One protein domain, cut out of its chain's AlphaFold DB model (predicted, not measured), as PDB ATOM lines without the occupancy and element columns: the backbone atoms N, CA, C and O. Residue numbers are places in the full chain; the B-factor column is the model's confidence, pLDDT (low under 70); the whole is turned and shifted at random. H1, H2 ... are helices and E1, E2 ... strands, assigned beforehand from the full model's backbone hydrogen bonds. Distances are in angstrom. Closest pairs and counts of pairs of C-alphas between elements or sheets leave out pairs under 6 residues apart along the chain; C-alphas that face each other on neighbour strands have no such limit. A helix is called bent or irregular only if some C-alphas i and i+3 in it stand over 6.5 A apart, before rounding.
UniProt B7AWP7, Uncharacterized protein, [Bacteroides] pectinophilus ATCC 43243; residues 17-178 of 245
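What this domain is: This is residues 17 to 178 of the 245 residues of an uncharacterized protein of [Bacteroides] pectinophilus ATCC 43243 (UniProt B7AWP7). A small, twisted sheet of three strands is the core of a long body, with H4 along one face and H1a, first arm of the bent helix H1, along the other; H6 packs beside H4. At one end lie the second arm H1b and the loop of residues 127 to 138, at the other the short H3. The printed part has 162 residues, with six named helices and three named strands in the order H1 H2 E1 H3 H4 E2 E3 H5 H6; the sheet, ordered E1 E3 E2, is all antiparallel, and the class is mixed. The whole is loose, with a radius of gyration of the C-alphas of 19.2 A and spans of 65 by 30 by 24 A.

How they stand to each other: Begin at H1, residues 17 to 37, assigned as one helix by its hydrogen bonds but bent: C-alphas 27 and 30 are 7.6 A apart, between arms H1a, residues 17 to 27, and H1b, residues 30 to 37. H1a touches H2, residues 49 to 54, with Tyr 24 and Phe 50 the closest C-alphas at 6.1 A. In the sheet, E1, residues 62 to 67, is the antiparallel neighbour of E3, residues 117 to 126; N 64 and O 120 are 2.8 A apart, within hydrogen-bond range. E2, residues 102 to 110, forms a hairpin with E3, with N 119 and O 108 at 2.8 A. H1a is on this sheet, at a height of 8.3 A. H3, residues 71 to 76, is not on it. H4, residues 78 to 98, is on the opposite face from H1a, at a height of 8.6 A, making three layers, helices on both faces. E1, H3, H4 and E2 form a split strand-helix-strand unit, its two strands running the same way with E3 between them, and its crossover is right-handed. H5, residues 139 to 142, comes closest to E3 at C-alphas 139 and 124, 5.4 A. H6, residues 145 to 168, touches H4, with Ser 87 and Glu 163 the closest C-alphas at 6.1 A, and only grazes the sheet. Every O i to N i+4 pair is within hydrogen-bond range in H1a, H1b and H2, but 1 of 2 in H3, 11 of 17 in H4 and 15 of 20 in H6; H5 is too short for one.

Where its parts are: Find C-alpha 17 at (26.487, -25.690, 79.965), where H1a begins. H4 spans 30.8 A, E3 27.4 A and H6 31.3 A, ending at C-alpha 168, (44.297, -55.224, 68.504).

The domain as a whole: The C-alphas of Thr 40 and Gln 76, the two farthest apart, are 65.5 A apart. The printed part has no cut; the links H1 to H2 and E3 to H5 are long. Mean pLDDT of the printed part is 91.5; residue 178 is under 70.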
ATOM      1  N   ILE A  17      27.354 -26.201  78.899       85.75
ATOM      2  CA  ILE A  17      26.487 -25.690  79.965       85.75
ATOM      3  C   ILE A  17      25.011 -25.923  79.636       85.75
ATOM      4  O   ILE A  17      24.252 -26.299  80.525       85.75
ATOM      5  N   ASP A  18      24.605 -25.761  78.377       91.19
ATOM      6  CA  ASP A  18      23.212 -25.951  77.965       91.19
ATOM      7  C   ASP A  18      22.816 -27.436  77.996       91.19
ATOM      8  O   ASP A  18      21.698 -27.776  78.399       91.19
ATOM      9  N   ASP A  19      23.743 -28.339  77.663       89.44
ATOM     10  CA  ASP A  19      23.542 -29.786  77.823       89.44
ATOM     11  C   ASP A  19      23.339 -30.157  79.298       89.44
ATOM     12  O   ASP A  19      22.420 -30.908  79.640       89.44
ATOM     13  N   VAL A  20      24.158 -29.599  80.196       91.50
ATOM     14  CA  VAL A  20      24.016 -29.822  81.642       91.50
ATOM     15  C   VAL A  20      22.695 -29.243  82.147       91.50
ATOM     16  O   VAL A  20      21.958 -29.950  82.831       91.50
ATOM     17  N   LYS A  21      22.335 -28.009  81.770       94.69
ATOM     18  CA  LYS A  21      21.035 -27.403  82.111       94.69
ATOM     19  C   LYS A  21      19.867 -28.277  81.661       94.69
ATOM     20  O   LYS A  21      18.935 -28.501  82.428       94.69
ATOM     21  N   THR A  22      19.947 -28.845  80.459       96.25
ATOM     22  CA  THR A  22      18.930 -29.773  79.944       96.25
ATOM     23  C   THR A  22      18.771 -30.998  80.846       96.25
ATOM     24  O   THR A  22      17.644 -31.397  81.142       96.25
ATOM     25  N   VAL A  23      19.876 -31.590  81.316       96.62
ATOM     26  CA  VAL A  23      19.827 -32.698  82.284       96.62
ATOM     27  C   VAL A  23      19.199 -32.251  83.600       96.62
ATOM     28  O   VAL A  23      18.371 -32.979  84.144       96.62
ATOM     29  N   TYR A  24      19.544 -31.063  84.098       97.50
ATOM     30  CA  TYR A  24      18.974 -30.549  85.342       97.50
ATOM     31  C   TYR A  24      17.452 -30.416  85.262       97.50
ATOM     32  O   TYR A  24      16.750 -30.974  86.105       97.50
ATOM     33  N   HIS A  25      16.949 -29.754  84.223       97.50
ATOM     34  CA  HIS A  25      15.511 -29.582  84.037       97.50
ATOM     35  C   HIS A  25      14.793 -30.924  83.906       97.50
ATOM     36  O   HIS A  25      13.817 -31.205  84.599       97.50
ATOM     37  N   LYS A  26      15.345 -31.824  83.085       97.69
ATOM     38  CA  LYS A  26      14.773 -33.155  82.886       97.69
ATOM     39  C   LYS A  26      14.715 -33.975  84.178       97.69
ATOM     40  O   LYS A  26      13.740 -34.684  84.405       97.69
ATOM     41  N   GLU A  27      15.767 -33.938  84.991       97.88
ATOM     42  CA  GLU A  27      15.887 -34.829  86.144       97.88
ATOM     43  C   GLU A  27      15.264 -34.270  87.423       97.88
ATOM     44  O   GLU A  27      14.863 -35.066  88.277       97.88
ATOM     45  N   PHE A  28      15.185 -32.947  87.587       97.94
ATOM     46  CA  PHE A  28      14.810 -32.336  88.863       97.94
ATOM     47  C   PHE A  28      13.496 -31.554  88.845       97.94
ATOM     48  O   PHE A  28      12.902 -31.457  89.917       97.94
ATOM     49  N   ASP A  29      13.009 -31.049  87.705       97.62
ATOM     50  CA  ASP A  29      11.873 -30.109  87.683       97.62
ATOM     51  C   ASP A  29      10.594 -30.703  88.289       97.62
ATOM     52  O   ASP A  29       9.969 -30.084  89.149       97.62
ATOM     53  N   GLU A  30      10.242 -31.944  87.940       96.81
ATOM     54  CA  GLU A  30       9.057 -32.612  88.499       96.81
ATOM     55  C   GLU A  30       9.149 -32.733  90.031       96.81
ATOM     56  O   GLU A  30       8.242 -32.339  90.771       96.81
ATOM     57  N   ALA A  31      10.287 -33.213  90.534       96.06
ATOM     58  CA  ALA A  31      10.509 -33.340  91.969       96.06
ATOM     59  C   ALA A  31      10.544 -31.960  92.660       96.06
ATOM     60  O   ALA A  31      10.148 -31.830  93.825       96.06
ATOM     61  N   LEU A  32      11.048 -30.933  91.970       97.25
ATOM     62  CA  LEU A  32      11.146 -29.562  92.460       97.25
ATOM     63  C   LEU A  32       9.757 -28.950  92.638       97.25
ATOM     64  O   LEU A  32       9.476 -28.347  93.677       97.25
ATOM     65  N   GLU A  33       8.864 -29.159  91.672       96.62
ATOM     66  CA  GLU A  33       7.469 -28.747  91.774       96.62
ATOM     67  C   GLU A  33       6.787 -29.379  92.992       96.62
ATOM     68  O   GLU A  33       6.128 -28.686  93.774       96.62
ATOM     69  N   GLU A  34       6.955 -30.688  93.193       95.31
ATOM     70  CA  GLU A  34       6.410 -31.384  94.362       95.31
ATOM     71  C   GLU A  34       6.968 -30.853  95.683       95.31
ATOM     72  O   GLU A  34       6.242 -30.745  96.679       95.31
ATOM     73  N   TYR A  35       8.261 -30.527  95.711       95.88
ATOM     74  CA  TYR A  35       8.910 -29.933  96.871       95.88
ATOM     75  C   TYR A  35       8.339 -28.544  97.182       95.88
ATOM     76  O   TYR A  35       7.967 -28.279  98.333       95.88
ATOM     77  N   ASN A  36       8.212 -27.687  96.165       96.56
ATOM     78  CA  ASN A  36       7.723 -26.314  96.286       96.56
ATOM     79  C   ASN A  36       6.243 -26.242  96.685       96.56
ATOM     80  O   ASN A  36       5.876 -25.371  97.478       96.56
ATOM     81  N   LYS A  37       5.403 -27.183  96.223       96.06
ATOM     82  CA  LYS A  37       3.988 -27.313  96.641       96.06
ATOM     83  C   LYS A  37       3.836 -27.510  98.155       96.06
ATOM     84  O   LYS A  37       2.832 -27.103  98.730       96.06
ATOM     85  N   LYS A  38       4.838 -28.103  98.816       94.25
ATOM     86  CA  LYS A  38       4.853 -28.349 100.271       94.25
ATOM     87  C   LYS A  38       5.402 -27.163 101.080       94.25
ATOM     88  O   LYS A  38       5.337 -27.196 102.308       94.25
ATOM     89  N   GLN A  39       5.950 -26.127 100.433       94.62
ATOM     90  CA  GLN A  39       6.537 -24.972 101.120       94.62
ATOM     91  C   GLN A  39       5.515 -23.845 101.302       94.62
ATOM     92  O   GLN A  39       4.985 -23.297 100.338       94.62
ATOM     93  N   THR A  40       5.295 -23.432 102.552       93.00
ATOM     94  CA  THR A  40       4.450 -22.269 102.885       93.00
ATOM     95  C   THR A  40       5.219 -20.949 102.868       93.00
ATOM     96  O   THR A  40       4.645 -19.894 102.612       93.00
ATOM     97  N   ARG A  41       6.528 -20.996 103.127       94.31
ATOM     98  CA  ARG A  41       7.419 -19.832 103.135       94.31
ATOM     99  C   ARG A  41       8.067 -19.633 101.768       94.31
ATOM    100  O   ARG A  41       8.663 -20.574 101.248       94.31
ATOM    101  N   GLN A  42       7.995 -18.415 101.229       91.69
ATOM    102  CA  GLN A  42       8.537 -18.105  99.899       91.69
ATOM    103  C   GLN A  42      10.061 -18.257  99.837       91.69
ATOM    104  O   GLN A  42      10.563 -18.823  98.879       91.69
ATOM    105  N   ASP A  43      10.785 -17.881 100.896       92.25
ATOM    106  CA  ASP A  43      12.250 -17.998 100.961       92.25
ATOM    107  C   ASP A  43      12.770 -19.449 100.968       92.25
ATOM    108  O   ASP A  43      13.966 -19.682 100.828       92.25
ATOM    109  N   ARG A  44      11.880 -20.435 101.148       91.38
ATOM    110  CA  ARG A  44      12.215 -21.866 101.098       91.38
ATOM    111  C   ARG A  44      11.929 -22.509  99.747       91.38
ATOM    112  O   ARG A  44      12.300 -23.666  99.558       91.38
ATOM    113  N   LYS A  45      11.228 -21.817  98.850       95.31
ATOM    114  CA  LYS A  45      10.996 -22.321  97.500       95.31
ATOM    115  C   LYS A  45      12.257 -22.144  96.674       95.31
ATOM    116  O   LYS A  45      13.010 -21.195  96.860       95.31
ATOM    117  N   ILE A  46      12.473 -23.087  95.775       95.75
ATOM    118  CA  ILE A  46      13.587 -23.058  94.838       95.75
ATOM    119  C   ILE A  46      12.988 -22.785  93.464       95.75
ATOM    120  O   ILE A  46      12.187 -23.586  92.994       95.75
ATOM    121  N   GLU A  47      13.324 -21.648  92.858       95.00
ATOM    122  CA  GLU A  47      12.791 -21.267  91.542       95.00
ATOM    123  C   GLU A  47      13.393 -22.125  90.431       95.00
ATOM    124  O   GLU A  47      12.659 -22.750  89.674       95.00
ATOM    125  N   ASP A  48      14.720 -22.208  90.398       96.19
ATOM    126  CA  ASP A  48      15.479 -23.013  89.451       96.19
ATOM    127  C   ASP A  48      16.536 -23.827  90.205       96.19
ATOM    128  O   ASP A  48      17.307 -23.285  91.008       96.19
ATOM    129  N   TYR A  49      16.554 -25.146  90.000       97.00
ATOM    130  CA  TYR A  49      17.468 -26.005  90.748       97.00
ATOM    131  C   TYR A  49      18.914 -25.920  90.246       97.00
ATOM    132  O   TYR A  49      19.833 -26.058  91.054       97.00
ATOM    133  N   PHE A  50      19.140 -25.662  88.957       94.44
ATOM    134  CA  PHE A  50      20.486 -25.476  88.422       94.44
ATOM    135  C   PHE A  50      21.149 -24.248  89.058       94.44
ATOM    136  O   PHE A  50      22.201 -24.376  89.685       94.44
ATOM    137  N   GLU A  51      20.495 -23.090  89.015       94.81
ATOM    138  CA  GLU A  51      20.985 -21.845  89.615       94.81
ATOM    139  C   GLU A  51      21.123 -21.981  91.144       94.81
ATOM    140  O   GLU A  51      22.093 -21.516  91.748       94.81
ATOM    141  N   HIS A  52      20.205 -22.710  91.789       94.19
ATOM    142  CA  HIS A  52      20.282 -22.989  93.224       94.19
ATOM    143  C   HIS A  52      21.507 -23.818  93.630       94.19
ATOM    144  O   HIS A  52      22.049 -23.623  94.722       94.19
ATOM    145  N   VAL A  53      21.921 -24.785  92.806       92.19
ATOM    146  CA  VAL A  53      23.136 -25.575  93.054       92.19
ATOM    147  C   VAL A  53      24.375 -24.757  92.670       92.19
ATOM    148  O   VAL A  53      25.345 -24.809  93.420       92.19
ATOM    149  N   ALA A  54      24.317 -23.943  91.607       88.50
ATOM    150  CA  ALA A  54      25.420 -23.083  91.163       88.50
ATOM    151  C   ALA A  54      25.814 -22.027  92.212       88.50
ATOM    152  O   ALA A  54      26.986 -21.689  92.348       88.50
ATOM    153  N   GLY A  55      24.849 -21.550  93.005       84.69
ATOM    154  CA  GLY A  55      25.091 -20.648  94.135       84.69
ATOM    155  C   GLY A  55      25.705 -21.303  95.382       84.69
ATOM    156  O   GLY A  55      25.821 -20.642  96.414       84.69
ATOM    157  N   LYS A  56      26.057 -22.596  95.342       88.94
ATOM    158  CA  LYS A  56      26.612 -23.349  96.477       88.94
ATOM    159  C   LYS A  56      28.024 -23.842  96.191       88.94
ATOM    160  O   LYS A  56      28.400 -24.093  95.055       88.94
ATOM    161  N   GLU A  57      28.774 -24.090  97.260       88.94
ATOM    162  CA  GLU A  57      30.090 -24.730  97.195       88.94
ATOM    163  C   GLU A  57      29.944 -26.258  97.032       88.94
ATOM    164  O   GLU A  57      30.132 -27.033  97.971       88.94
ATOM    165  N   GLN A  58      29.513 -26.702  95.849       86.00
ATOM    166  CA  GLN A  58      29.435 -28.121  95.491       86.00
ATOM    167  C   GLN A  58      29.581 -28.346  93.979       86.00
ATOM    168  O   GLN A  58      29.288 -27.462  93.178       86.00
ATOM    169  N   ASP A  59      29.985 -29.559  93.599       86.06
ATOM    170  CA  ASP A  59      30.124 -29.957  92.194       86.06
ATOM    171  C   ASP A  59      28.754 -30.004  91.487       86.06
ATOM    172  O   ASP A  59      27.849 -30.725  91.918       86.06
ATOM    173  N   MET A  60      28.632 -29.281  90.370       90.25
ATOM    174  CA  MET A  60      27.446 -29.278  89.495       90.25
ATOM    175  C   MET A  60      27.382 -30.521  88.597       90.25
ATOM    176  O   MET A  60      26.338 -31.135  88.386       90.25
ATOM    177  N   ALA A  61      28.534 -30.897  88.060       90.75
ATOM    178  CA  ALA A  61      28.705 -32.016  87.156       90.75
ATOM    179  C   ALA A  61      30.047 -32.689  87.450       90.75
ATOM    180  O   ALA A  61      30.914 -32.130  88.123       90.75
ATOM    181  N   VAL A  62      30.201 -33.911  86.959       92.94
ATOM    182  CA  VAL A  62      31.439 -34.680  87.049       92.94
ATOM    183  C   VAL A  62      31.867 -35.060  85.643       92.94
ATOM    184  O   VAL A  62      31.038 -35.452  84.822       92.94
ATOM    185  N   GLU A  63      33.166 -34.955  85.396       93.81
ATOM    186  CA  GLU A  63      33.807 -35.443  84.187       93.81
ATOM    187  C   GLU A  63      34.483 -36.792  84.456       93.81
ATOM    188  O   GLU A  63      35.179 -36.967  85.459       93.81
ATOM    189  N   ILE A  64      34.263 -37.751  83.560       92.56
ATOM    190  CA  ILE A  64      34.976 -39.025  83.501       92.56
ATOM    191  C   ILE A  64      35.774 -39.033  82.203       92.56
ATOM    192  O   ILE A  64      35.199 -38.891  81.127       92.56
ATOM    193  N   ILE A  65      37.086 -39.238  82.311       91.12
ATOM    194  CA  ILE A  65      37.971 -39.389  81.157       91.12
ATOM    195  C   ILE A  65      38.288 -40.872  80.987       91.12
ATOM    196  O   ILE A  65      38.768 -41.524  81.917       91.12
ATOM    197  N   ILE A  66      38.023 -41.406  79.797       92.12
ATOM    198  CA  ILE A  66      38.354 -42.782  79.427       92.12
ATOM    199  C   ILE A  66      39.412 -42.745  78.334       92.12
ATOM    200  O   ILE A  66      39.133 -42.379  77.195       92.12
ATOM    201  N   GLN A  67      40.619 -43.175  78.676       91.62
ATOM    202  CA  GLN A  67      41.718 -43.362  77.739       91.62
ATOM    203  C   GLN A  67      42.020 -44.855  77.611       91.62
ATOM    204  O   GLN A  67      42.083 -45.568  78.613       91.62
ATOM    205  N   ILE A  68      42.217 -45.319  76.380       89.00
ATOM    206  CA  ILE A  68      42.582 -46.706  76.086       89.00
ATOM    207  C   ILE A  68      43.929 -46.670  75.390       89.00
ATOM    208  O   ILE A  68      44.066 -45.990  74.382       89.00
ATOM    209  N   GLY A  69      44.919 -47.375  75.935       87.25
ATOM    210  CA  GLY A  69      46.292 -47.331  75.436       87.25
ATOM    211  C   GLY A  69      47.050 -46.062  75.846       87.25
ATOM    212  O   GLY A  69      46.478 -45.004  76.113       87.25
ATOM    213  N   ASP A  70      48.371 -46.181  75.929       87.06
ATOM    214  CA  ASP A  70      49.271 -45.046  76.134       87.06
ATOM    215  C   ASP A  70      49.864 -44.569  74.797       87.06
ATOM    216  O   ASP A  70      49.575 -45.106  73.729       87.06
ATOM    217  N   ARG A  71      50.690 -43.523  74.846       86.44
ATOM    218  CA  ARG A  71      51.321 -42.951  73.652       86.44
ATOM    219  C   ARG A  71      52.152 -43.970  72.866       86.44
ATOM    220  O   ARG A  71      52.182 -43.907  71.642       86.44
ATOM    221  N   GLU A  72      52.841 -44.887  73.544       87.44
ATOM    222  CA  GLU A  72      53.688 -45.877  72.865       87.44
ATOM    223  C   GLU A  72      52.850 -46.940  72.156       87.44
ATOM    224  O   GLU A  72      53.210 -47.353  71.055       87.44
ATOM    225  N   PHE A  73      51.706 -47.316  72.733       88.19
ATOM    226  CA  PHE A  73      50.708 -48.141  72.054       88.19
ATOM    227  C   PHE A  73      50.217 -47.456  70.770       88.19
ATOM    228  O   PHE A  73      50.309 -48.020  69.682       88.19
ATOM    229  N   TRP A  74      49.787 -46.194  70.853       89.44
ATOM    230  CA  TRP A  74      49.221 -45.495  69.694       89.44
ATOM    231  C   TRP A  74      50.226 -45.142  68.600       89.44
ATOM    232  O   TRP A  74      49.823 -45.022  67.449       89.44
ATOM    233  N   LYS A  75      51.527 -45.059  68.902       87.94
ATOM    234  CA  LYS A  75      52.570 -44.959  67.866       87.94
ATOM    235  C   LYS A  75      52.613 -46.177  66.939       87.94
ATOM    236  O   LYS A  75      53.049 -46.041  65.802       87.94
ATOM    237  N   GLN A  76      52.205 -47.354  67.417       86.75
ATOM    238  CA  GLN A  76      52.187 -48.589  66.624       86.75
ATOM    239  C   GLN A  76      50.886 -48.744  65.824       86.75
ATOM    240  O   GLN A  76      50.890 -49.379  64.773       86.75
ATOM    241  N   PHE A  77      49.795 -48.131  66.296       83.69
ATOM    242  CA  PHE A  77      48.436 -48.289  65.765       83.69
ATOM    243  C   PHE A  77      47.802 -46.958  65.312       83.69
ATOM    244  O   PHE A  77      46.585 -46.787  65.397       83.69
ATOM    245  N   ASP A  78      48.604 -45.994  64.849       82.12
ATOM    246  CA  ASP A  78      48.143 -44.626  64.547       82.12
ATOM    247  C   ASP A  78      47.020 -44.600  63.491       82.12
ATOM    248  O   ASP A  78      45.978 -43.974  63.695       82.12
ATOM    249  N   ASP A  79      47.157 -45.408  62.434       84.12
ATOM    250  CA  ASP A  79      46.156 -45.553  61.364       84.12
ATOM    251  C   ASP A  79      44.834 -46.187  61.841       84.12
ATOM    252  O   ASP A  79      43.816 -46.134  61.149       84.12
ATOM    253  N   MET A  80      44.824 -46.792  63.034       84.75
ATOM    254  CA  MET A  80      43.675 -47.507  63.593       84.75
ATOM    255  C   MET A  80      42.896 -46.690  64.633       84.75
ATOM    256  O   MET A  80      41.861 -47.150  65.122       84.75
ATOM    257  N   LYS A  81      43.308 -45.449  64.934       83.56
ATOM    258  CA  LYS A  81      42.632 -44.577  65.916       83.56
ATOM    259  C   LYS A  81      41.139 -44.382  65.641       83.56
ATOM    260  O   LYS A  81      40.352 -44.240  66.575       83.56
ATOM    261  N   SER A  82      40.706 -44.403  64.378       83.25
ATOM    262  CA  SER A  82      39.289 -44.244  64.027       83.25
ATOM    263  C   SER A  82      38.394 -45.388  64.513       83.25
ATOM    264  O   SER A  82      37.209 -45.145  64.754       83.25
ATOM    265  N   TYR A  83      38.935 -46.600  64.690       82.75
ATOM    266  CA  TYR A  83      38.174 -47.752  65.194       82.75
ATOM    267  C   TYR A  83      37.747 -47.562  66.654       82.75
ATOM    268  O   TYR A  83      36.682 -48.035  67.052       82.75
ATOM    269  N   MET A  84      38.479 -46.738  67.412       85.81
ATOM    270  CA  MET A  84      38.155 -46.442  68.807       85.81
ATOM    271  C   MET A  84      36.807 -45.768  69.005       85.81
ATOM    272  O   MET A  84      36.232 -45.878  70.083       85.81
ATOM    273  N   LYS A  85      36.266 -45.085  67.986       87.62
ATOM    274  CA  LYS A  85      34.946 -44.449  68.097       87.62
ATOM    275  C   LYS A  85      33.867 -45.460  68.485       87.62
ATOM    276  O   LYS A  85      33.008 -45.136  69.300       87.62
ATOM    277  N   LEU A  86      33.921 -46.668  67.918       89.31
ATOM    278  CA  LEU A  86      32.945 -47.711  68.218       89.31
ATOM    279  C   LEU A  86      33.146 -48.265  69.631       89.31
ATOM    280  O   LEU A  86      32.183 -48.338  70.390       89.31
ATOM    281  N   SER A  87      34.388 -48.558  70.019       90.88
ATOM    282  CA  SER A  87      34.694 -49.046  71.367       90.88
ATOM    283  C   SER A  87      34.318 -48.029  72.447       90.88
ATOM    284  O   SER A  87      33.715 -48.389  73.456       90.88
ATOM    285  N   TYR A  88      34.562 -46.735  72.221       92.94
ATOM    286  CA  TYR A  88      34.102 -45.679  73.124       92.94
ATOM    287  C   TYR A  88      32.581 -45.596  73.210       92.94
ATOM    288  O   TYR A  88      32.049 -45.431  74.305       92.94
ATOM    289  N   GLN A  89      31.868 -45.760  72.094       93.19
ATOM    290  CA  GLN A  89      30.407 -45.808  72.112       93.19
ATOM    291  C   GLN A  89      29.896 -46.981  72.964       93.19
ATOM    292  O   GLN A  89      29.020 -46.787  73.806       93.19
ATOM    293  N   ILE A  90      30.486 -48.170  72.809       94.12
ATOM    294  CA  ILE A  90      30.138 -49.365  73.594       94.12
ATOM    295  C   ILE A  90      30.385 -49.125  75.087       94.12
ATOM    296  O   ILE A  90      29.511 -49.385  75.914       94.12
ATOM    297  N   ILE A  91      31.545 -48.568  75.438       94.00
ATOM    298  CA  ILE A  91      31.900 -48.256  76.828       94.00
ATOM    299  C   ILE A  91      30.960 -47.200  77.420       94.00
ATOM    300  O   ILE A  91      30.535 -47.334  78.567       94.00
ATOM    301  N   LEU A  92      30.602 -46.167  76.654       96.12
ATOM    302  CA  LEU A  92      29.652 -45.142  77.084       96.12
ATOM    303  C   LEU A  92      28.267 -45.738  77.362       96.12
ATOM    304  O   LEU A  92      27.629 -45.392  78.360       96.12
ATOM    305  N   ASP A  93      27.800 -46.640  76.503       96.75
ATOM    306  CA  ASP A  93      26.503 -47.290  76.679       96.75
ATOM    307  C   ASP A  93      26.509 -48.257  77.869       96.75
ATOM    308  O   ASP A  93      25.545 -48.292  78.636       96.75
ATOM    309  N   GLU A  94      27.605 -48.980  78.099       97.12
ATOM    310  CA  GLU A  94      27.782 -49.789  79.308       97.12
ATOM    311  C   GLU A  94      27.856 -48.933  80.579       97.12
ATOM    312  O   GLU A  94      27.239 -49.285  81.588       97.12
ATOM    313  N   LEU A  95      28.514 -47.769  80.536       96.50
ATOM    314  CA  LEU A  95      28.546 -46.828  81.658       96.50
ATOM    315  C   LEU A  95      27.131 -46.353  82.002       96.50
ATOM    316  O   LEU A  95      26.742 -46.391  83.169       96.50
ATOM    317  N   ARG A  96      26.337 -45.962  80.996       97.12
ATOM    318  CA  ARG A  96      24.939 -45.530  81.179       97.12
ATOM    319  C   ARG A  96      24.072 -46.626  81.799       97.12
ATOM    320  O   ARG A  96      23.251 -46.332  82.663       97.12
ATOM    321  N   LYS A  97      24.256 -47.885  81.383       97.12
ATOM    322  CA  LYS A  97      23.516 -49.031  81.936       97.12
ATOM    323  C   LYS A  97      23.899 -49.320  83.386       97.12
ATOM    324  O   LYS A  97      23.025 -49.591  84.205       97.12
ATOM    325  N   ARG A  98      25.196 -49.296  83.699       96.19
ATOM    326  CA  ARG A  98      25.722 -49.712  85.008       96.19
ATOM    327  C   ARG A  98      25.651 -48.613  86.060       96.19
ATOM    328  O   ARG A  98      25.514 -48.913  87.244       96.19
ATOM    329  N   LEU A  99      25.722 -47.350  85.642       96.81
ATOM    330  CA  LEU A  99      25.661 -46.183  86.515       96.81
ATOM    331  C   LEU A  99      24.552 -45.208  86.071       96.81
ATOM    332  O   LEU A  99      24.841 -44.066  85.721       96.81
ATOM    333  N   PRO A 100      23.266 -45.605  86.134       96.94
ATOM    334  CA  PRO A 100      22.151 -44.762  85.683       96.94
ATOM    335  C   PRO A 100      21.974 -43.485  86.521       96.94
ATOM    336  O   PRO A 100      21.387 -42.514  86.057       96.94
ATOM    337  N   GLN A 101      22.501 -43.465  87.751       97.19
ATOM    338  CA  GLN A 101      22.534 -42.277  88.611       97.19
ATOM    339  C   GLN A 101      23.517 -41.205  88.113       97.19
ATOM    340  O   GLN A 101      23.452 -40.060  88.549       97.19
ATOM    341  N   PHE A 102      24.440 -41.552  87.215       98.00
ATOM    342  CA  PHE A 102      25.284 -40.588  86.522       98.00
ATOM    343  C   PHE A 102      24.665 -40.280  85.159       98.00
ATOM    344  O   PHE A 102      24.879 -40.988  84.174       98.00
ATOM    345  N   VAL A 103      23.856 -39.225  85.110       98.00
ATOM    346  CA  VAL A 103      23.120 -38.858  83.901       98.00
ATOM    347  C   VAL A 103      24.052 -38.086  82.975       98.00
ATOM    348  O   VAL A 103      24.394 -36.934  83.237       98.00
ATOM    349  N   VAL A 104      24.491 -38.745  81.901       96.38
ATOM    350  CA  VAL A 104      25.412 -38.168  80.912       96.38
ATOM    351  C   VAL A 104      24.740 -37.003  80.188       96.38
ATOM    352  O   VAL A 104      23.721 -37.193  79.523       96.38
ATOM    353  N   ALA A 105      25.345 -35.822  80.289       92.56
ATOM    354  CA  ALA A 105      24.951 -34.621  79.562       92.56
ATOM    355  C   ALA A 105      25.648 -34.563  78.198       92.56
ATOM    356  O   ALA A 105      25.000 -34.347  77.178       92.56
ATOM    357  N   ASN A 106      26.957 -34.817  78.182       90.62
ATOM    358  CA  ASN A 106      27.789 -34.671  76.999       90.62
ATOM    359  C   ASN A 106      28.912 -35.723  76.974       90.62
ATOM    360  O   ASN A 106      29.382 -36.157  78.026       90.62
ATOM    361  N   ALA A 107      29.323 -36.147  75.778       92.94
ATOM    362  CA  ALA A 107      30.478 -37.019  75.591       92.94
ATOM    363  C   ALA A 107      31.236 -36.631  74.314       92.94
ATOM    364  O   ALA A 107      30.635 -36.576  73.240       92.94
ATOM    365  N   VAL A 108      32.543 -36.388  74.426       89.12
ATOM    366  CA  VAL A 108      33.422 -35.972  73.320       89.12
ATOM    367  C   VAL A 108      34.616 -36.908  73.242       89.12
ATOM    368  O   VAL A 108      35.226 -37.227  74.256       89.12
ATOM    369  N   VAL A 109      34.954 -37.341  72.029       89.69
ATOM    370  CA  VAL A 109      36.131 -38.171  71.762       89.69
ATOM    371  C   VAL A 109      37.182 -37.321  71.058       89.69
ATOM    372  O   VAL A 109      36.934 -36.838  69.952       89.69
ATOM    373  N   HIS A 110      38.353 -37.195  71.673       88.81
ATOM    374  CA  HIS A 110      39.540 -36.600  71.070       88.81
ATOM    375  C   HIS A 110      40.372 -37.708  70.425       88.81
ATOM    376  O   HIS A 110      40.741 -38.680  71.084       88.81
ATOM    377  N   LEU A 111      40.627 -37.590  69.120       86.56
ATOM    378  CA  LEU A 111      41.439 -38.541  68.337       86.56
ATOM    379  C   LEU A 111      42.704 -37.898  67.755       86.56
ATOM    380  O   LEU A 111      43.572 -38.596  67.241       86.56
ATOM    381  N   ASP A 112      42.766 -36.575  67.802       82.06
ATOM    382  CA  ASP A 112      43.814 -35.707  67.276       82.06
ATOM    383  C   ASP A 112      44.980 -35.501  68.256       82.06
ATOM    384  O   ASP A 112      46.004 -34.928  67.888       82.06
ATOM    385  N   GLU A 113      44.857 -36.009  69.483       81.81
ATOM    386  CA  GLU A 113      45.921 -35.995  70.486       81.81
ATOM    387  C   GLU A 113      46.830 -37.243  70.419       81.81
ATOM    388  O   GLU A 113      46.603 -38.181  69.647       81.81
ATOM    389  N   ASP A 114      47.890 -37.263  71.244       83.12
ATOM    390  CA  ASP A 114      48.876 -38.359  71.311       83.12
ATOM    391  C   ASP A 114      48.211 -39.734  71.529       83.12
ATOM    392  O   ASP A 114      48.634 -40.737  70.951       83.12
ATOM    393  N   SER A 115      47.157 -39.777  72.345       86.62
ATOM    394  CA  SER A 115      46.361 -40.972  72.624       86.62
ATOM    395  C   SER A 115      44.870 -40.635  72.594       86.62
ATOM    396  O   SER A 115      44.459 -39.749  73.348       86.62
ATOM    397  N   PRO A 116      44.053 -41.344  71.792       89.06
ATOM    398  CA  PRO A 116      42.604 -41.295  71.864       89.06
ATOM    399  C   PRO A 116      42.075 -41.354  73.293       89.06
ATOM    400  O   PRO A 116      42.487 -42.207  74.086       89.06
ATOM    401  N   HIS A 117      41.156 -40.452  73.617       91.88
ATOM    402  CA  HIS A 117      40.459 -40.451  74.895       91.88
ATOM    403  C   HIS A 117      39.088 -39.786  74.772       91.88
ATOM    404  O   HIS A 117      38.836 -38.956  73.896       91.88
ATOM    405  N   MET A 118      38.176 -40.194  75.647       92.56
ATOM    406  CA  MET A 118      36.804 -39.715  75.692       92.56
ATOM    407  C   MET A 118      36.549 -38.967  76.995       92.56
ATOM    408  O   MET A 118      36.752 -39.525  78.071       92.56
ATOM    409  N   HIS A 119      36.056 -37.740  76.887       91.19
ATOM    410  CA  HIS A 119      35.534 -36.944  77.990       91.19
ATOM    411  C   HIS A 119      34.031 -37.170  78.097       91.19
ATOM    412  O   HIS A 119      33.311 -37.004  77.115       91.19
ATOM    413  N   ILE A 120      33.549 -37.552  79.274       93.75
ATOM    414  CA  ILE A 120      32.129 -37.770  79.555       93.75
ATOM    415  C   ILE A 120      31.734 -36.843  80.693       93.75
ATOM    416  O   ILE A 120      32.155 -37.046  81.830       93.75
ATOM    417  N   VAL A 121      30.889 -35.861  80.412       93.69
ATOM    418  CA  VAL A 121      30.354 -34.952  81.425       93.69
ATOM    419  C   VAL A 121      28.936 -35.374  81.773       93.69
ATOM    420  O   VAL A 121      28.087 -35.549  80.897       93.69
ATOM    421  N   GLY A 122      28.657 -35.528  83.063       94.25
ATOM    422  CA  GLY A 122      27.336 -35.917  83.543       94.25
ATOM    423  C   GLY A 122      27.015 -35.383  84.929       94.25
ATOM    424  O   GLY A 122      27.881 -34.917  85.671       94.25
ATOM    425  N   VAL A 123      25.737 -35.459  85.284       97.25
ATOM    426  CA  VAL A 123      25.214 -34.985  86.567       97.25
ATOM    427  C   VAL A 123      25.013 -36.186  87.495       97.25
ATOM    428  O   VAL A 123      24.287 -37.116  87.135       97.25
ATOM    429  N   PRO A 124      25.638 -36.213  88.688       97.19
ATOM    430  CA  PRO A 124      25.405 -37.270  89.666       97.19
ATOM    431  C   PRO A 124      24.083 -37.027  90.400       97.19
ATOM    432  O   PRO A 124      24.021 -36.255  91.357       97.19
ATOM    433  N   VAL A 125      23.029 -37.703  89.965       97.94
ATOM    434  CA  VAL A 125      21.672 -37.598  90.499       97.94
ATOM    435  C   VAL A 125      21.466 -38.634  91.600       97.94
ATOM    436  O   VAL A 125      21.573 -39.835  91.368       97.94
ATOM    437  N   ALA A 126      21.128 -38.174  92.801       96.19
ATOM    438  CA  ALA A 126      20.816 -39.041  93.929       96.19
ATOM    439  C   ALA A 126      19.429 -38.739  94.496       96.19
ATOM    440  O   ALA A 126      19.059 -37.583  94.700       96.19
ATOM    441  N   ASP A 127      18.683 -39.780  94.837       94.44
ATOM    442  CA  ASP A 127      17.341 -39.689  95.401       94.44
ATOM    443  C   ASP A 127      17.288 -40.193  96.860       94.44
ATOM    444  O   ASP A 127      18.307 -40.347  97.561       94.44
ATOM    445  N   GLY A 128      16.064 -40.350  97.373       91.69
ATOM    446  CA  GLY A 128      15.801 -40.944  98.684       91.69
ATOM    447  C   GLY A 128      16.161 -40.057  99.879       91.69
ATOM    448  O   GLY A 128      16.330 -40.553 100.999       91.69
ATOM    449  N   TYR A 129      16.307 -38.742  99.692       92.50
ATOM    450  CA  TYR A 129      16.516 -37.826 100.814       92.50
ATOM    451  C   TYR A 129      15.230 -37.679 101.639       92.50
ATOM    452  O   TYR A 129      14.207 -37.209 101.153       92.50
ATOM    453  N   LYS A 130      15.291 -38.063 102.922       89.12
ATOM    454  CA  LYS A 130      14.136 -38.042 103.842       89.12
ATOM    455  C   LYS A 130      13.745 -36.642 104.326       89.12
ATOM    456  O   LYS A 130      12.659 -36.463 104.866       89.12
ATOM    457  N   LYS A 131      14.655 -35.670 104.220       86.31
ATOM    458  CA  LYS A 131      14.457 -34.285 104.666       86.31
ATOM    459  C   LYS A 131      14.755 -33.340 103.509       86.31
ATOM    460  O   LYS A 131      15.779 -33.498 102.852       86.31
ATOM    461  N   GLY A 132      13.909 -32.328 103.337       88.88
ATOM    462  CA  GLY A 132      14.077 -31.320 102.293       88.88
ATOM    463  C   GLY A 132      13.738 -31.857 100.903       88.88
ATOM    464  O   GLY A 132      12.790 -32.626 100.752       88.88
ATOM    465  N   PHE A 133      14.500 -31.416  99.904       93.62
ATOM    466  CA  PHE A 133      14.321 -31.825  98.516       93.62
ATOM    467  C   PHE A 133      14.752 -33.291  98.328       93.62
ATOM    468  O   PHE A 133      15.861 -33.664  98.713       93.62
ATOM    469  N   SER A 134      13.869 -34.144  97.805       93.94
ATOM    470  CA  SER A 134      14.034 -35.609  97.798       93.94
ATOM    471  C   SER A 134      15.060 -36.124  96.785       93.94
ATOM    472  O   SER A 134      15.654 -37.179  97.023       93.94
ATOM    473  N   LYS A 135      15.278 -35.383  95.693       96.69
ATOM    474  CA  LYS A 135      16.194 -35.694  94.590       96.69
ATOM    475  C   LYS A 135      17.203 -34.554  94.469       96.69
ATOM    476  O   LYS A 135      16.804 -33.404  94.371       96.69
ATOM    477  N   GLN A 136      18.496 -34.845  94.573       96.00
ATOM    478  CA  GLN A 136      19.554 -33.833  94.634       96.00
ATOM    479  C   GLN A 136      20.788 -34.252  93.836       96.00
ATOM    480  O   GLN A 136      21.052 -35.444  93.667       96.00
ATOM    481  N   VAL A 137      21.591 -33.273  93.419       96.31
ATOM    482  CA  VAL A 137      22.943 -33.540  92.917       96.31
ATOM    483  C   VAL A 137      23.826 -34.003  94.075       96.31
ATOM    484  O   VAL A 137      23.899 -33.354  95.120       96.31
ATOM    485  N   SER A 138      24.480 -35.158  93.933       95.12
ATOM    486  CA  SER A 138      25.377 -35.668  94.968       95.12
ATOM    487  C   SER A 138      26.450 -36.612  94.439       95.12
ATOM    488  O   SER A 138      26.285 -37.834  94.412       95.12
ATOM    489  N   LYS A 139      27.633 -36.054  94.160       93.25
ATOM    490  CA  LYS A 139      28.832 -36.828  93.806       93.25
ATOM    491  C   LYS A 139      29.141 -37.930  94.819       93.25
ATOM    492  O   LYS A 139      29.398 -39.061  94.435       93.25
ATOM    493  N   ARG A 140      29.055 -37.628  96.119       93.25
ATOM    494  CA  ARG A 140      29.380 -38.583  97.193       93.25
ATOM    495  C   ARG A 140      28.442 -39.793  97.241       93.25
ATOM    496  O   ARG A 140      28.891 -40.875  97.604       93.25
ATOM    497  N   LYS A 141      27.147 -39.614  96.950       94.88
ATOM    498  CA  LYS A 141      26.186 -40.730  96.942       94.88
ATOM    499  C   LYS A 141      26.318 -41.591  95.688       94.88
ATOM    500  O   LYS A 141      26.154 -42.800  95.797       94.88
ATOM    501  N   VAL A 142      26.621 -40.978  94.544       96.38
ATOM    502  CA  VAL A 142      26.740 -41.688  93.263       96.38
ATOM    503  C   VAL A 142      28.099 -42.383  93.137       96.38
ATOM    504  O   VAL A 142      28.165 -43.580  92.884       96.38
ATOM    505  N   PHE A 143      29.201 -41.676  93.398       94.75
ATOM    506  CA  PHE A 143      30.566 -42.197  93.275       94.75
ATOM    507  C   PHE A 143      31.081 -42.753  94.604       94.75
ATOM    508  O   PHE A 143      31.986 -42.212  95.243       94.75
ATOM    509  N   THR A 144      30.470 -43.848  95.045       95.25
ATOM    510  CA  THR A 144      30.930 -44.589  96.227       95.25
ATOM    511  C   THR A 144      32.202 -45.385  95.926       95.25
ATOM    512  O   THR A 144      32.557 -45.607  94.771       95.25
ATOM    513  N   LYS A 145      32.875 -45.881  96.973       92.62
ATOM    514  CA  LYS A 145      34.029 -46.779  96.799       92.62
ATOM    515  C   LYS A 145      33.689 -48.002  95.942       92.62
ATOM    516  O   LYS A 145      34.507 -48.355  95.108       92.62
ATOM    517  N   ASP A 146      32.501 -48.589  96.124       93.19
ATOM    518  CA  ASP A 146      32.039 -49.733  95.325       93.19
ATOM    519  C   ASP A 146      31.878 -49.360  93.851       93.19
ATOM    520  O   ASP A 146      32.387 -50.060  92.986       93.19
ATOM    521  N   VAL A 147      31.250 -48.220  93.549       94.25
ATOM    522  CA  VAL A 147      31.093 -47.759  92.160       94.25
ATOM    523  C   VAL A 147      32.453 -47.512  91.510       94.25
ATOM    524  O   VAL A 147      32.696 -47.972  90.398       94.25
ATOM    525  N   LEU A 148      33.369 -46.844  92.213       91.69
ATOM    526  CA  LEU A 148      34.710 -46.584  91.693       91.69
ATOM    527  C   LEU A 148      35.495 -47.883  91.460       91.69
ATOM    528  O   LEU A 148      36.117 -48.027  90.413       91.69
ATOM    529  N   SER A 149      35.474 -48.832  92.401       90.69
ATOM    530  CA  SER A 149      36.264 -50.063  92.279       90.69
ATOM    531  C   SER A 149      35.629 -51.102  91.363       90.69
ATOM    532  O   SER A 149      36.312 -51.654  90.514       90.69
ATOM    533  N   ARG A 150      34.338 -51.381  91.535       93.25
ATOM    534  CA  ARG A 150      33.646 -52.467  90.840       93.25
ATOM    535  C   ARG A 150      33.131 -52.009  89.483       93.25
ATOM    536  O   ARG A 150      33.464 -52.614  88.475       93.25
ATOM    537  N   VAL A 151      32.355 -50.927  89.436       92.88
ATOM    538  CA  VAL A 151      31.715 -50.500  88.181       92.88
ATOM    539  C   VAL A 151      32.738 -49.888  87.224       92.88
ATOM    540  O   VAL A 151      32.829 -50.309  86.074       92.88
ATOM    541  N   LEU A 152      33.525 -48.911  87.688       91.88
ATOM    542  CA  LEU A 152      34.452 -48.192  86.807       91.88
ATOM    543  C   LEU A 152      35.755 -48.957  86.537       91.88
ATOM    544  O   LEU A 152      36.207 -48.993  85.397       91.88
ATOM    545  N   GLN A 153      36.381 -49.535  87.565       90.12
ATOM    546  CA  GLN A 153      37.725 -50.124  87.439       90.12
ATOM    547  C   GLN A 153      37.738 -51.621  87.097       90.12
ATOM    548  O   GLN A 153      38.739 -52.084  86.548       90.12
ATOM    549  N   ASP A 154      36.668 -52.362  87.392       91.62
ATOM    550  CA  ASP A 154      36.579 -53.793  87.085       91.62
ATOM    551  C   ASP A 154      35.659 -54.027  85.882       91.62
ATOM    552  O   ASP A 154      36.134 -54.349  84.798       91.62
ATOM    553  N   GLU A 155      34.358 -53.785  86.032       94.31
ATOM    554  CA  GLU A 155      33.350 -54.121  85.021       94.31
ATOM    555  C   GLU A 155      33.524 -53.353  83.703       94.31
ATOM    556  O   GLU A 155      33.563 -53.953  82.631       94.31
ATOM    557  N   LEU A 156      33.652 -52.021  83.750       93.62
ATOM    558  CA  LEU A 156      33.879 -51.231  82.533       93.62
ATOM    559  C   LEU A 156      35.247 -51.496  81.915       93.62
ATOM    560  O   LEU A 156      35.401 -51.422  80.696       93.62
ATOM    561  N   ARG A 157      36.239 -51.830  82.742       92.44
ATOM    562  CA  ARG A 157      37.555 -52.206  82.244       92.44
ATOM    563  C   ARG A 157      37.516 -53.538  81.515       92.44
ATOM    564  O   ARG A 157      38.201 -53.665  80.514       92.44
ATOM    565  N   GLU A 158      36.731 -54.504  81.978       93.69
ATOM    566  CA  GLU A 158      36.547 -55.783  81.289       93.69
ATOM    567  C   GLU A 158      35.934 -55.578  79.897       93.69
ATOM    568  O   GLU A 158      36.434 -56.134  78.921       93.69
ATOM    569  N   VAL A 159      34.930 -54.700  79.786       93.88
ATOM    570  CA  VAL A 159      34.359 -54.288  78.491       93.88
ATOM    571  C   VAL A 159      35.432 -53.659  77.602       93.88
ATOM    572  O   VAL A 159      35.592 -54.066  76.456       93.88
ATOM    573  N   ALA A 160      36.199 -52.701  78.130       92.06
ATOM    574  CA  ALA A 160      37.276 -52.066  77.376       92.06
ATOM    575  C   ALA A 160      38.366 -53.066  76.963       92.06
ATOM    576  O   ALA A 160      38.887 -52.983  75.859       92.06
ATOM    577  N   ASN A 161      38.706 -54.020  77.828       92.12
ATOM    578  CA  ASN A 161      39.729 -55.021  77.565       92.12
ATOM    579  C   ASN A 161      39.299 -55.982  76.457       92.12
ATOM    580  O   ASN A 161      40.106 -56.311  75.598       92.12
ATOM    581  N   LYS A 162      38.019 -56.370  76.440       92.81
ATOM    582  CA  LYS A 162      37.454 -57.161  75.349       92.81
ATOM    583  C   LYS A 162      37.537 -56.420  74.014       92.81
ATOM    584  O   LYS A 162      37.972 -57.003  73.034       92.81
ATOM    585  N   GLU A 163      37.172 -55.138  73.987       90.88
ATOM    586  CA  GLU A 163      37.307 -54.326  72.773       90.88
ATOM    587  C   GLU A 163      38.769 -54.247  72.309       90.88
ATOM    588  O   GLU A 163      39.052 -54.389  71.125       90.88
ATOM    589  N   VAL A 164      39.719 -54.053  73.230       88.75
ATOM    590  CA  VAL A 164      41.144 -54.001  72.872       88.75
ATOM    591  C   VAL A 164      41.638 -55.340  72.315       88.75
ATOM    592  O   VAL A 164      42.369 -55.346  71.328       88.75
ATOM    593  N   ASP A 165      41.211 -56.459  72.895       91.62
ATOM    594  CA  ASP A 165      41.559 -57.798  72.414       91.62
ATOM    595  C   ASP A 165      40.971 -58.070  71.023       91.62
ATOM    596  O   ASP A 165      41.691 -58.468  70.109       91.62
ATOM    597  N   ASP A 166      39.687 -57.759  70.826       88.75
ATOM    598  CA  ASP A 166      38.975 -57.987  69.565       88.75
ATOM    599  C   ASP A 166      39.575 -57.165  68.400       88.75
ATOM    600  O   ASP A 166      39.640 -57.650  67.267       88.75
ATOM    601  N   TRP A 167      40.026 -55.928  68.659       86.44
ATOM    602  CA  TRP A 167      40.556 -55.028  67.623       86.44
ATOM    603  C   TRP A 167      42.075 -55.093  67.434       86.44
ATOM    604  O   TRP A 167      42.551 -54.886  66.316       86.44
ATOM    605  N   PHE A 168      42.834 -55.343  68.503       87.44
ATOM    606  CA  PHE A 168      44.297 -55.224  68.504       87.44
ATOM    607  C   PHE A 168      45.019 -56.506  68.940       87.44
ATOM    608  O   PHE A 168      46.231 -56.588  68.764       87.44
ATOM    609  N   GLY A 169      44.310 -57.506  69.481       88.06
ATOM    610  CA  GLY A 169      44.920 -58.718  70.046       88.06
ATOM    611  C   GLY A 169      45.790 -58.438  71.274       88.06
ATOM    612  O   GLY A 169      46.732 -59.177  71.551       88.06
ATOM    613  N   GLU A 170      45.512 -57.332  71.968       88.44
ATOM    614  CA  GLU A 170      46.293 -56.820  73.091       88.44
ATOM    615  C   GLU A 170      45.461 -56.803  74.374       88.44
ATOM    616  O   GLU A 170      44.232 -56.847  74.357       88.44
ATOM    617  N   GLN A 171      46.141 -56.714  75.517       87.25
ATOM    618  CA  GLN A 171      45.497 -56.707  76.829       87.25
ATOM    619  C   GLN A 171      45.852 -55.432  77.594       87.25
ATOM    620  O   GLN A 171      47.002 -54.984  77.629       87.25
ATOM    621  N   ILE A 172      44.863 -54.838  78.262       85.88
ATOM    622  CA  ILE A 172      45.072 -53.666  79.109       85.88
ATOM    623  C   ILE A 172      45.952 -54.073  80.300       85.88
ATOM    624  O   ILE A 172      45.653 -55.028  81.018       85.88
ATOM    625  N   LYS A 173      47.022 -53.301  80.545       85.31
ATOM    626  CA  LYS A 173      47.936 -53.453  81.699       85.31
ATOM    627  C   LYS A 173      47.157 -53.651  82.992       85.31
ATOM    628  O   LYS A 173      46.138 -52.999  83.146       85.31
ATOM    629  N   GLU A 174      47.652 -54.441  83.946       82.25
ATOM    630  CA  GLU A 174      46.992 -54.652  85.245       82.25
ATOM    631  C   GLU A 174      46.782 -53.354  86.049       82.25
ATOM    632  O   GLU A 174      47.474 -52.352  85.866       82.25
ATOM    633  N   LYS A 175      45.788 -53.336  86.957       81.12
ATOM    634  CA  LYS A 175      45.553 -52.156  87.820       81.12
ATOM    635  C   LYS A 175      46.651 -52.054  88.873       81.12
ATOM    636  O   LYS A 175      46.972 -53.040  89.535       81.12
ATOM    637  N   SER A 176      47.156 -50.844  89.093       74.00
ATOM    638  CA  SER A 176      47.995 -50.544  90.250       74.00
ATOM    639  C   SER A 176      47.212 -50.762  91.550       74.00
ATOM    640  O   SER A 176      46.030 -50.436  91.661       74.00
ATOM    641  N   LYS A 177      47.877 -51.329  92.561       74.12
ATOM    642  CA  LYS A 177      47.327 -51.436  93.918       74.12
ATOM    643  C   LYS A 177      47.689 -50.177  94.707       74.12
ATOM    644  O   LYS A 177      48.848 -49.776  94.715       74.12
ATOM    645  N   GLY A 178      46.723 -49.606  95.425       68.69
ATOM    646  CA  GLY A 178      46.933 -48.452  96.308       68.69
ATOM    647  C   GLY A 178      46.200 -47.192  95.849       68.69
ATOM    648  O   GLY A 178      45.333 -47.250  94.981       68.69
TER     649      GLY A 178